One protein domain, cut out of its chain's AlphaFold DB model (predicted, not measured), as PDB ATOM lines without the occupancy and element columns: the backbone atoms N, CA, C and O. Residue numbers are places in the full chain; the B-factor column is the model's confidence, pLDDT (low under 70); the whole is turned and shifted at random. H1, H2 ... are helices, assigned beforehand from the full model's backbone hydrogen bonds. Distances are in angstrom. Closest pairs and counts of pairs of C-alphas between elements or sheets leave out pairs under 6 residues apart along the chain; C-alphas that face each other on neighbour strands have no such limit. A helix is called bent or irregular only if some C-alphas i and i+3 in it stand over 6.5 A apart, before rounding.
ATOM      1  N   THR A  14     214.955 226.205 140.343       57.75
ATOM      2  CA  THR A  14     215.651 227.494 140.165       57.75
ATOM      3  C   THR A  14     214.703 228.623 139.750       57.75
ATOM      4  O   THR A  14     214.804 229.741 140.250       57.75
ATOM      5  N   LEU A  15     213.739 228.343 138.867       64.25
ATOM      6  CA  LEU A  15     212.795 229.349 138.371       64.25
ATOM      7  C   LEU A  15     211.833 229.869 139.466       64.25
ATOM      8  O   LEU A  15     211.703 231.088 139.592       64.25
ATOM      9  N   PRO A  16     211.220 229.016 140.317       67.56
ATOM     10  CA  PRO A  16     210.456 229.479 141.479       67.56
ATOM     11  C   PRO A  16     211.274 230.347 142.443       67.56
ATOM     12  O   PRO A  16     210.764 231.349 142.938       67.56
ATOM     13  N   LEU A  17     212.544 229.999 142.677       66.62
ATOM     14  CA  LEU A  17     213.441 230.756 143.556       66.62
ATOM     15  C   LEU A  17     213.785 232.140 142.998       66.62
ATOM     16  O   LEU A  17     213.785 233.122 143.743       66.62
ATOM     17  N   LEU A  18     214.022 232.250 141.689       69.12
ATOM     18  CA  LEU A  18     214.240 233.541 141.031       69.12
ATOM     19  C   LEU A  18     212.991 234.427 141.115       69.12
ATOM     20  O   LEU A  18     213.105 235.597 141.485       69.12
ATOM     21  N   ILE A  19     211.803 233.861 140.872       70.38
ATOM     22  CA  ILE A  19     210.520 234.565 141.029       70.38
ATOM     23  C   ILE A  19     210.354 235.052 142.475       70.38
ATOM     24  O   ILE A  19     210.107 236.235 142.695       70.38
ATOM     25  N   LEU A  20     210.574 234.188 143.468       69.44
ATOM     26  CA  LEU A  20     210.534 234.546 144.891       69.44
ATOM     27  C   LEU A  20     211.514 235.661 145.254       69.44
ATOM     28  O   LEU A  20     211.150 236.565 146.001       69.44
ATOM     29  N   SER A  21     212.740 235.622 144.729       68.75
ATOM     30  CA  SER A  21     213.750 236.647 145.004       68.75
ATOM     31  C   SER A  21     213.345 238.022 144.453       68.75
ATOM     32  O   SER A  21     213.530 239.038 145.127       68.75
ATOM     33  N   GLY A  22     212.715 238.054 143.271       71.56
ATOM     34  CA  GLY A  22     212.134 239.261 142.686       71.56
ATOM     35  C   GLY A  22     210.926 239.760 143.478       71.56
ATOM     36  O   GLY A  22     210.862 240.935 143.835       71.56
ATOM     37  N   LEU A  23     210.011 238.857 143.846       72.44
ATOM     38  CA  LEU A  23     208.832 239.179 144.653       72.44
ATOM     39  C   LEU A  23     209.188 239.624 146.076       72.44
ATOM     40  O   LEU A  23     208.454 240.424 146.652       72.44
ATOM     41  N   LYS A  24     210.317 239.177 146.643       69.25
ATOM     42  CA  LYS A  24     210.798 239.631 147.960       69.25
ATOM     43  C   LYS A  24     211.104 241.124 147.951       69.25
ATOM     44  O   LYS A  24     210.716 241.821 148.882       69.25
ATOM     45  N   ARG A  25     211.730 241.633 146.883       71.00
ATOM     46  CA  ARG A  25     211.984 243.078 146.721       71.00
ATOM     47  C   ARG A  25     210.696 243.898 146.622       71.00
ATOM     48  O   ARG A  25     210.718 245.084 146.920       71.00
ATOM     49  N   LEU A  26     209.596 243.258 146.226       74.50
ATOM     50  CA  LEU A  26     208.269 243.860 146.089       74.50
ATOM     51  C   LEU A  26     207.352 243.592 147.299       74.50
ATOM     52  O   LEU A  26     206.196 243.994 147.273       74.50
ATOM     53  N   GLY A  27     207.826 242.887 148.336       72.12
ATOM     54  CA  GLY A  27     207.013 242.510 149.503       72.12
ATOM     55  C   GLY A  27     205.965 241.414 149.248       72.12
ATOM     56  O   GLY A  27     205.150 241.132 150.118       72.12
ATOM     57  N   LEU A  28     205.983 240.760 148.081       78.00
ATOM     58  CA  LEU A  28     204.975 239.773 147.657       78.00
ATOM     59  C   LEU A  28     205.427 238.309 147.817       78.00
ATOM     60  O   LEU A  28     204.662 237.385 147.533       78.00
ATOM     61  N   ALA A  29     206.663 238.069 148.272       71.56
ATOM     62  CA  ALA A  29     207.220 236.718 148.414       71.56
ATOM     63  C   ALA A  29     206.387 235.828 149.346       71.56
ATOM     64  O   ALA A  29     206.163 234.658 149.036       71.56
ATOM     65  N   ARG A  30     205.882 236.395 150.450       74.25
ATOM     66  CA  ARG A  30     205.009 235.690 151.393       74.25
ATOM     67  C   ARG A  30     203.746 235.179 150.704       74.25
ATOM     68  O   ARG A  30     203.448 233.995 150.804       74.25
ATOM     69  N   GLN A  31     203.040 236.049 149.982       77.38
ATOM     70  CA  GLN A  31     201.783 235.704 149.316       77.38
ATOM     71  C   GLN A  31     201.994 234.671 148.205       77.38
ATOM     72  O   GLN A  31     201.214 233.736 148.064       77.38
ATOM     73  N   PHE A  32     203.091 234.769 147.456       79.56
ATOM     74  CA  PHE A  32     203.440 233.739 146.480       79.56
ATOM     75  C   PHE A  32     203.758 232.393 147.145       79.56
ATOM     76  O   PHE A  32     203.280 231.351 146.695       79.56
ATOM     77  N   PHE A  33     204.519 232.395 148.242       78.25
ATOM     78  CA  PHE A  33     204.820 231.168 148.969       78.25
ATOM     79  C   PHE A  33     203.545 230.513 149.515       78.25
ATOM     80  O   PHE A  33     203.309 229.337 149.239       78.25
ATOM     81  N   THR A  34     202.693 231.259 150.221       77.12
ATOM     82  CA  THR A  34     201.483 230.713 150.854       77.12
ATOM     83  C   THR A  34     200.385 230.356 149.854       77.12
ATOM     84  O   THR A  34     199.714 229.348 150.044       77.12
ATOM     85  N   SER A  35     200.199 231.132 148.780       79.00
ATOM     86  CA  SER A  35     199.108 230.915 147.817       79.00
ATOM     87  C   SER A  35     199.480 230.028 146.626       79.00
ATOM     88  O   SER A  35     198.583 229.460 146.008       79.00
ATOM     89  N   VAL A  36     200.765 229.893 146.279       78.31
ATOM     90  CA  VAL A  36     201.194 229.149 145.076       78.31
ATOM     91  C   VAL A  36     202.059 227.942 145.418       78.31
ATOM     92  O   VAL A  36     201.829 226.855 144.885       78.31
ATOM     93  N   MET A  37     203.062 228.099 146.283       78.06
ATOM     94  CA  MET A  37     204.011 227.015 146.566       78.06
ATOM     95  C   MET A  37     203.500 226.041 147.621       78.06
ATOM     96  O   MET A  37     203.512 224.833 147.394       78.06
ATOM     97  N   LEU A  38     203.034 226.559 148.757       76.38
ATOM     98  CA  LEU A  38     202.592 225.764 149.897       76.38
ATOM     99  C   LEU A  38     201.485 224.754 149.525       76.38
ATOM    100  O   LEU A  38     201.662 223.582 149.858       76.38
ATOM    101  N   PRO A  39     200.447 225.109 148.732       73.62
ATOM    102  CA  PRO A  39     199.411 224.156 148.322       73.62
ATOM    103  C   PRO A  39     199.932 223.002 147.452       73.62
ATOM    104  O   PRO A  39     199.395 221.897 147.465       73.62
ATOM    105  N   ARG A  40     201.001 223.236 146.680       72.00
ATOM    106  CA  ARG A  40     201.637 222.196 145.852       72.00
ATOM    107  C   ARG A  40     202.489 221.246 146.689       72.00
ATOM    108  O   ARG A  40     202.578 220.064 146.370       72.00
ATOM    109  N   LEU A  41     203.099 221.752 147.762       69.12
ATOM    110  CA  LEU A  41     203.821 220.936 148.742       69.12
ATOM    111  C   LEU A  41     202.856 220.115 149.610       69.12
ATOM    112  O   LEU A  41     203.175 218.992 150.000       69.12
ATOM    113  N   SER A  42     201.667 220.656 149.877       64.12
ATOM    114  CA  SER A  42     200.632 220.067 150.727       64.12
ATOM    115  C   SER A  42     199.728 219.058 150.015       64.12
ATOM    116  O   SER A  42     198.623 218.832 150.497       64.12
ATOM    117  N   ALA A  43     200.115 218.495 148.865       68.81
ATOM    118  CA  ALA A  43     199.226 217.649 148.063       68.81
ATOM    119  C   ALA A  43     198.778 216.389 148.840       68.81
ATOM    120  O   ALA A  43     199.437 215.348 148.798       68.81
ATOM    121  N   LYS A 150     205.898 224.317 170.170       94.62
ATOM    122  CA  LYS A 150     206.755 225.516 170.158       94.62
ATOM    123  C   LYS A 150     208.154 225.164 169.664       94.62
ATOM    124  O   LYS A 150     208.690 225.815 168.771       94.62
ATOM    125  N   GLU A 151     208.703 224.068 170.175       95.50
ATOM    126  CA  GLU A 151     210.008 223.542 169.775       95.50
ATOM    127  C   GLU A 151     210.009 223.024 168.330       95.50
ATOM    128  O   GLU A 151     210.970 223.232 167.581       95.50
ATOM    129  N   VAL A 152     208.920 222.368 167.911       95.25
ATOM    130  CA  VAL A 152     208.709 221.953 166.515       95.25
ATOM    131  C   VAL A 152     208.700 223.171 165.593       95.25
ATOM    132  O   VAL A 152     209.381 223.157 164.568       95.25
ATOM    133  N   THR A 153     208.002 224.239 165.985       94.81
ATOM    134  CA  THR A 153     207.903 225.486 165.213       94.81
ATOM    135  C   THR A 153     209.276 226.121 165.023       94.81
ATOM    136  O   THR A 153     209.664 226.401 163.888       94.81
ATOM    137  N   VAL A 154     210.048 226.285 166.103       94.94
ATOM    138  CA  VAL A 154     211.403 226.866 166.058       94.94
ATOM    139  C   VAL A 154     212.345 226.002 165.219       94.94
ATOM    140  O   VAL A 154     213.080 226.502 164.369       94.94
ATOM    141  N   SER A 155     212.305 224.679 165.390       94.81
ATOM    142  CA  SER A 155     213.128 223.778 164.580       94.81
ATOM    143  C   SER A 155     212.736 223.812 163.097       94.81
ATOM    144  O   SER A 155     213.605 223.732 162.224       94.81
ATOM    145  N   GLY A 156     211.442 223.951 162.801       92.94
ATOM    146  CA  GLY A 156     210.912 224.134 161.455       92.94
ATOM    147  C   GLY A 156     211.396 225.432 160.812       92.94
ATOM    148  O   GLY A 156     211.851 225.385 159.671       92.94
ATOM    149  N   PHE A 157     211.401 226.539 161.563       93.56
ATOM    150  CA  PHE A 157     211.843 227.862 161.105       93.56
ATOM    151  C   PHE A 157     213.267 227.845 160.545       93.56
ATOM    152  O   PHE A 157     213.539 228.410 159.489       93.56
ATOM    153  N   HIS A 158     214.186 227.149 161.217       91.94
ATOM    154  CA  HIS A 158     215.573 227.069 160.761       91.94
ATOM    155  C   HIS A 158     215.783 226.058 159.628       91.94
ATOM    156  O   HIS A 158     216.675 226.234 158.801       91.94
ATOM    157  N   PHE A 159     214.990 224.986 159.586       90.38
ATOM    158  CA  PHE A 159     215.250 223.846 158.706       90.38
ATOM    159  C   PHE A 159     214.471 223.883 157.391       90.38
ATOM    160  O   PHE A 159     215.048 223.662 156.329       90.38
ATOM    161  N   LEU A 160     213.161 224.124 157.445       87.62
ATOM    162  CA  LEU A 160     212.289 223.989 156.280       87.62
ATOM    163  C   LEU A 160     212.557 225.078 155.234       87.62
ATOM    164  O   LEU A 160     212.753 224.717 154.073       87.62
ATOM    165  N   PRO A 161     212.687 226.371 155.595       85.31
ATOM    166  CA  PRO A 161     213.114 227.381 154.635       85.31
ATOM    167  C   PRO A 161     214.464 227.044 153.998       85.31
ATOM    168  O   PRO A 161     214.617 227.227 152.797       85.31
ATOM    169  N   ALA A 162     215.419 226.486 154.751       85.38
ATOM    170  CA  ALA A 162     216.722 226.103 154.204       85.38
ATOM    171  C   ALA A 162     216.621 224.998 153.144       85.38
ATOM    172  O   ALA A 162     217.233 225.123 152.085       85.38
ATOM    173  N   ILE A 163     215.800 223.967 153.377       81.25
ATOM    174  CA  ILE A 163     215.540 222.908 152.385       81.25
ATOM    175  C   ILE A 163     214.978 223.480 151.086       81.25
ATOM    176  O   ILE A 163     215.349 223.033 150.003       81.25
ATOM    177  N   PHE A 164     214.096 224.471 151.185       75.62
ATOM    178  CA  PHE A 164     213.474 225.082 150.015       75.62
ATOM    179  C   PHE A 164     214.290 226.225 149.403       75.62
ATOM    180  O   PHE A 164     213.812 226.826 148.449       75.62
ATOM    181  N   GLY A 165     215.483 226.553 149.917       79.06
ATOM    182  CA  GLY A 165     216.284 227.691 149.437       79.06
ATOM    183  C   GLY A 165     215.722 229.070 149.822       79.06
ATOM    184  O   GLY A 165     216.015 230.069 149.172       79.06
ATOM    185  N   LEU A 166     214.911 229.128 150.878       81.12
ATOM    186  CA  LEU A 166     214.181 230.295 151.386       81.12
ATOM    187  C   LEU A 166     214.711 230.796 152.737       81.12
ATOM    188  O   LEU A 166     214.020 231.521 153.455       81.12
ATOM    189  N   SER A 167     215.930 230.421 153.130       82.69
ATOM    190  CA  SER A 167     216.541 230.926 154.365       82.69
ATOM    191  C   SER A 167     216.545 232.459 154.401       82.69
ATOM    192  O   SER A 167     216.987 233.117 153.460       82.69
ATOM    193  N   GLY A 168     216.033 233.034 155.492       84.00
ATOM    194  CA  GLY A 168     215.939 234.486 155.673       84.00
ATOM    195  C   GLY A 168     214.848 235.173 154.841       84.00
ATOM    196  O   GLY A 168     214.901 236.392 154.664       84.00
ATOM    197  N   TYR A 169     213.891 234.428 154.275       82.62
ATOM    198  CA  TYR A 169     212.726 235.000 153.581       82.62
ATOM    199  C   TYR A 169     211.553 235.333 154.503       82.62
ATOM    200  O   TYR A 169     210.707 236.114 154.088       82.62
ATOM    201  N   PHE A 170     211.520 234.776 155.713       85.62
ATOM    202  CA  PHE A 170     210.417 234.938 156.659       85.62
ATOM    203  C   PHE A 170     210.939 235.454 157.999       85.62
ATOM    204  O   PHE A 170     212.009 235.021 158.443       85.62
ATOM    205  N   SER A 171     210.185 236.340 158.649       90.38
ATOM    206  CA  SER A 171     210.354 236.610 160.079       90.38
ATOM    207  C   SER A 171     209.862 235.423 160.921       90.38
ATOM    208  O   SER A 171     209.241 234.486 160.407       90.38
ATOM    209  N   VAL A 172     210.140 235.446 162.226       91.50
ATOM    210  CA  VAL A 172     209.643 234.415 163.154       91.50
ATOM    211  C   VAL A 172     208.115 234.460 163.242       91.50
ATOM    212  O   VAL A 172     207.469 233.415 163.256       91.50
ATOM    213  N   GLU A 173     207.533 235.659 163.247       92.69
ATOM    214  CA  GLU A 173     206.089 235.895 163.292       92.69
ATOM    215  C   GLU A 173     205.406 235.373 162.025       92.69
ATOM    216  O   GLU A 173     204.440 234.617 162.109       92.69
ATOM    217  N   GLU A 174     205.947 235.691 160.845       90.56
ATOM    218  CA  GLU A 174     205.418 235.184 159.573       90.56
ATOM    219  C   GLU A 174     205.496 233.658 159.496       90.56
ATOM    220  O   GLU A 174     204.569 233.007 159.014       90.56
ATOM    221  N   TRP A 175     206.594 233.074 159.982       91.31
ATOM    222  CA  TRP A 175     206.730 231.627 160.054       91.31
ATOM    223  C   TRP A 175     205.706 230.995 160.995       91.31
ATOM    224  O   TRP A 175     205.118 229.975 160.643       91.31
ATOM    225  N   LEU A 176     205.474 231.590 162.166       93.56
ATOM    226  CA  LEU A 176     204.465 231.114 163.107       93.56
ATOM    227  C   LEU A 176     203.068 231.131 162.469       93.56
ATOM    228  O   LEU A 176     202.344 230.144 162.568       93.56
ATOM    229  N   GLU A 177     202.711 232.201 161.756       92.19
ATOM    230  CA  GLU A 177     201.445 232.288 161.016       92.19
ATOM    231  C   GLU A 177     201.339 231.220 159.916       92.19
ATOM    232  O   GLU A 177     200.286 230.605 159.747       92.19
ATOM    233  N   ILE A 178     202.427 230.957 159.183       88.88
ATOM    234  CA  ILE A 178     202.490 229.886 158.176       88.88
ATOM    235  C   ILE A 178     202.343 228.506 158.828       88.88
ATOM    236  O   ILE A 178     201.637 227.658 158.294       88.88
ATOM    237  N   PHE A 179     203.000 228.266 159.961       90.56
ATOM    238  CA  PHE A 179     202.960 226.990 160.674       90.56
ATOM    239  C   PHE A 179     201.567 226.689 161.243       90.56
ATOM    240  O   PHE A 179     201.100 225.555 161.173       90.56
ATOM    241  N   LEU A 180     200.889 227.707 161.778       90.81
ATOM    242  CA  LEU A 180     199.532 227.593 162.322       90.81
ATOM    243  C   LEU A 180     198.443 227.602 161.237       90.81
ATOM    244  O   LEU A 180     197.274 227.358 161.536       90.81
ATOM    245  N   SER A 181     198.801 227.892 159.985       87.62
ATOM    246  CA  SER A 181     197.859 227.923 158.873       87.62
ATOM    247  C   SER A 181     197.302 226.522 158.579       87.62
ATOM    248  O   SER A 181     198.068 225.560 158.481       87.62
ATOM    249  N   PRO A 182     195.990 226.387 158.302       82.56
ATOM    250  CA  PRO A 182     195.409 225.129 157.830       82.56
ATOM    251  C   PRO A 182     196.019 224.623 156.513       82.56
ATOM    252  O   PRO A 182     195.874 223.452 156.174       82.56
ATOM    253  N   GLN A 183     196.683 225.503 155.759       80.31
ATOM    254  CA  GLN A 183     197.358 225.180 154.505       80.31
ATOM    255  C   GLN A 183     198.801 224.704 154.717       80.31
ATOM    256  O   GLN A 183     199.479 224.399 153.734       80.31
ATOM    257  N   PHE A 184     199.299 224.640 155.959       85.56
ATOM    258  CA  PHE A 184     200.641 224.137 156.226       85.56
ATOM    259  C   PHE A 184     200.801 222.726 155.658       85.56
ATOM    260  O   PHE A 184     199.957 221.853 155.859       85.56
ATOM    261  N   PHE A 185     201.892 222.491 154.930       79.69
ATOM    262  CA  PHE A 185     202.002 221.306 154.086       79.69
ATOM    263  C   PHE A 185     202.074 219.987 154.855       79.69
ATOM    264  O   PHE A 185     201.876 218.939 154.248       79.69
ATOM    265  N   GLU A 186     202.347 219.999 156.160       80.50
ATOM    266  CA  GLU A 186     202.281 218.812 157.026       80.50
ATOM    267  C   GLU A 186     200.941 218.646 157.750       80.50
ATOM    268  O   GLU A 186     200.722 217.619 158.389       80.50
ATOM    269  N   GLY A 187     200.030 219.610 157.603       84.38
ATOM    270  CA  GLY A 187     198.814 219.718 158.395       84.38
ATOM    271  C   GLY A 187     199.078 220.241 159.809       84.38
ATOM    272  O   GLY A 187     200.214 220.541 160.197       84.38
TER     273      GLY A 187
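Overview. This is residues 14 to 43 and 150 to 187 of the 196 residues of the protein "Sulfotransferase domain-containing protein" of Candidatus Kentron sp. FW (UniProt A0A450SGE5). Two pairs of helices make the shape: a helical hairpin of H1 and H2 at one end, and H4 set about perpendicular to H3 at the other. The printed part has 68 residues with four named helices, H1 to H4 in chain order, and no named strand: all helix. It is compact, with a radius of gyration of the C-alphas of 11.4 A, spanning 31 by 24 by 19 A.

Arrangement. Start with H1, residues 14 to 25, whose residues 20 to 24 alone touch residues 29 to 33 of H2, residues 29 to 41; the closest C-alphas, of Leu 23 and Ala 29, are 4.8 A apart. This hairpin has a shallow tilt of 29 degrees, opposite ways. H3, residues 150 to 163, touches H4, residues 172 to 180, with residues 153 to 157 alone, about perpendicular at 79 degrees; the closest C-alphas, of Phe 157 and Trp 175, are 6.4 A apart. H2 and H4 are close but not clearly touching, the closest C-alphas, of Thr 34 and Ile 178, being 7.4 A apart. H1 is apart from H3 and H4, and H2 from H3. Every O i to N i+4 pair is within hydrogen-bond range in H4, against 7 of 8 in H1, 6 of 9 in H2 and 8 of 10 in H3.

Along the chain. Find C-alpha 14 at (215.651, 227.494, 140.165); from there H1 runs 17.3 A. H2 covers 16.1 A, H3 20.0 A and H4 12.2 A, to C-alpha 180 at (199.532, 227.593, 162.322). H2 and H3 are only just irregular: C-alphas 35 and 38, and 158 and 161, are 6.6 A apart.

Size, cuts and confidence. Look for the cut after residue 43: residues 44 to 149 are not printed, and C-alphas 43 and 150 are 24.6 A apart. The link from H1 to H2 is tight and that from H3 to H4 short. The model's pLDDT is under 70 at residues 14 to 18, 20 to 21, 24 and 41 to 43.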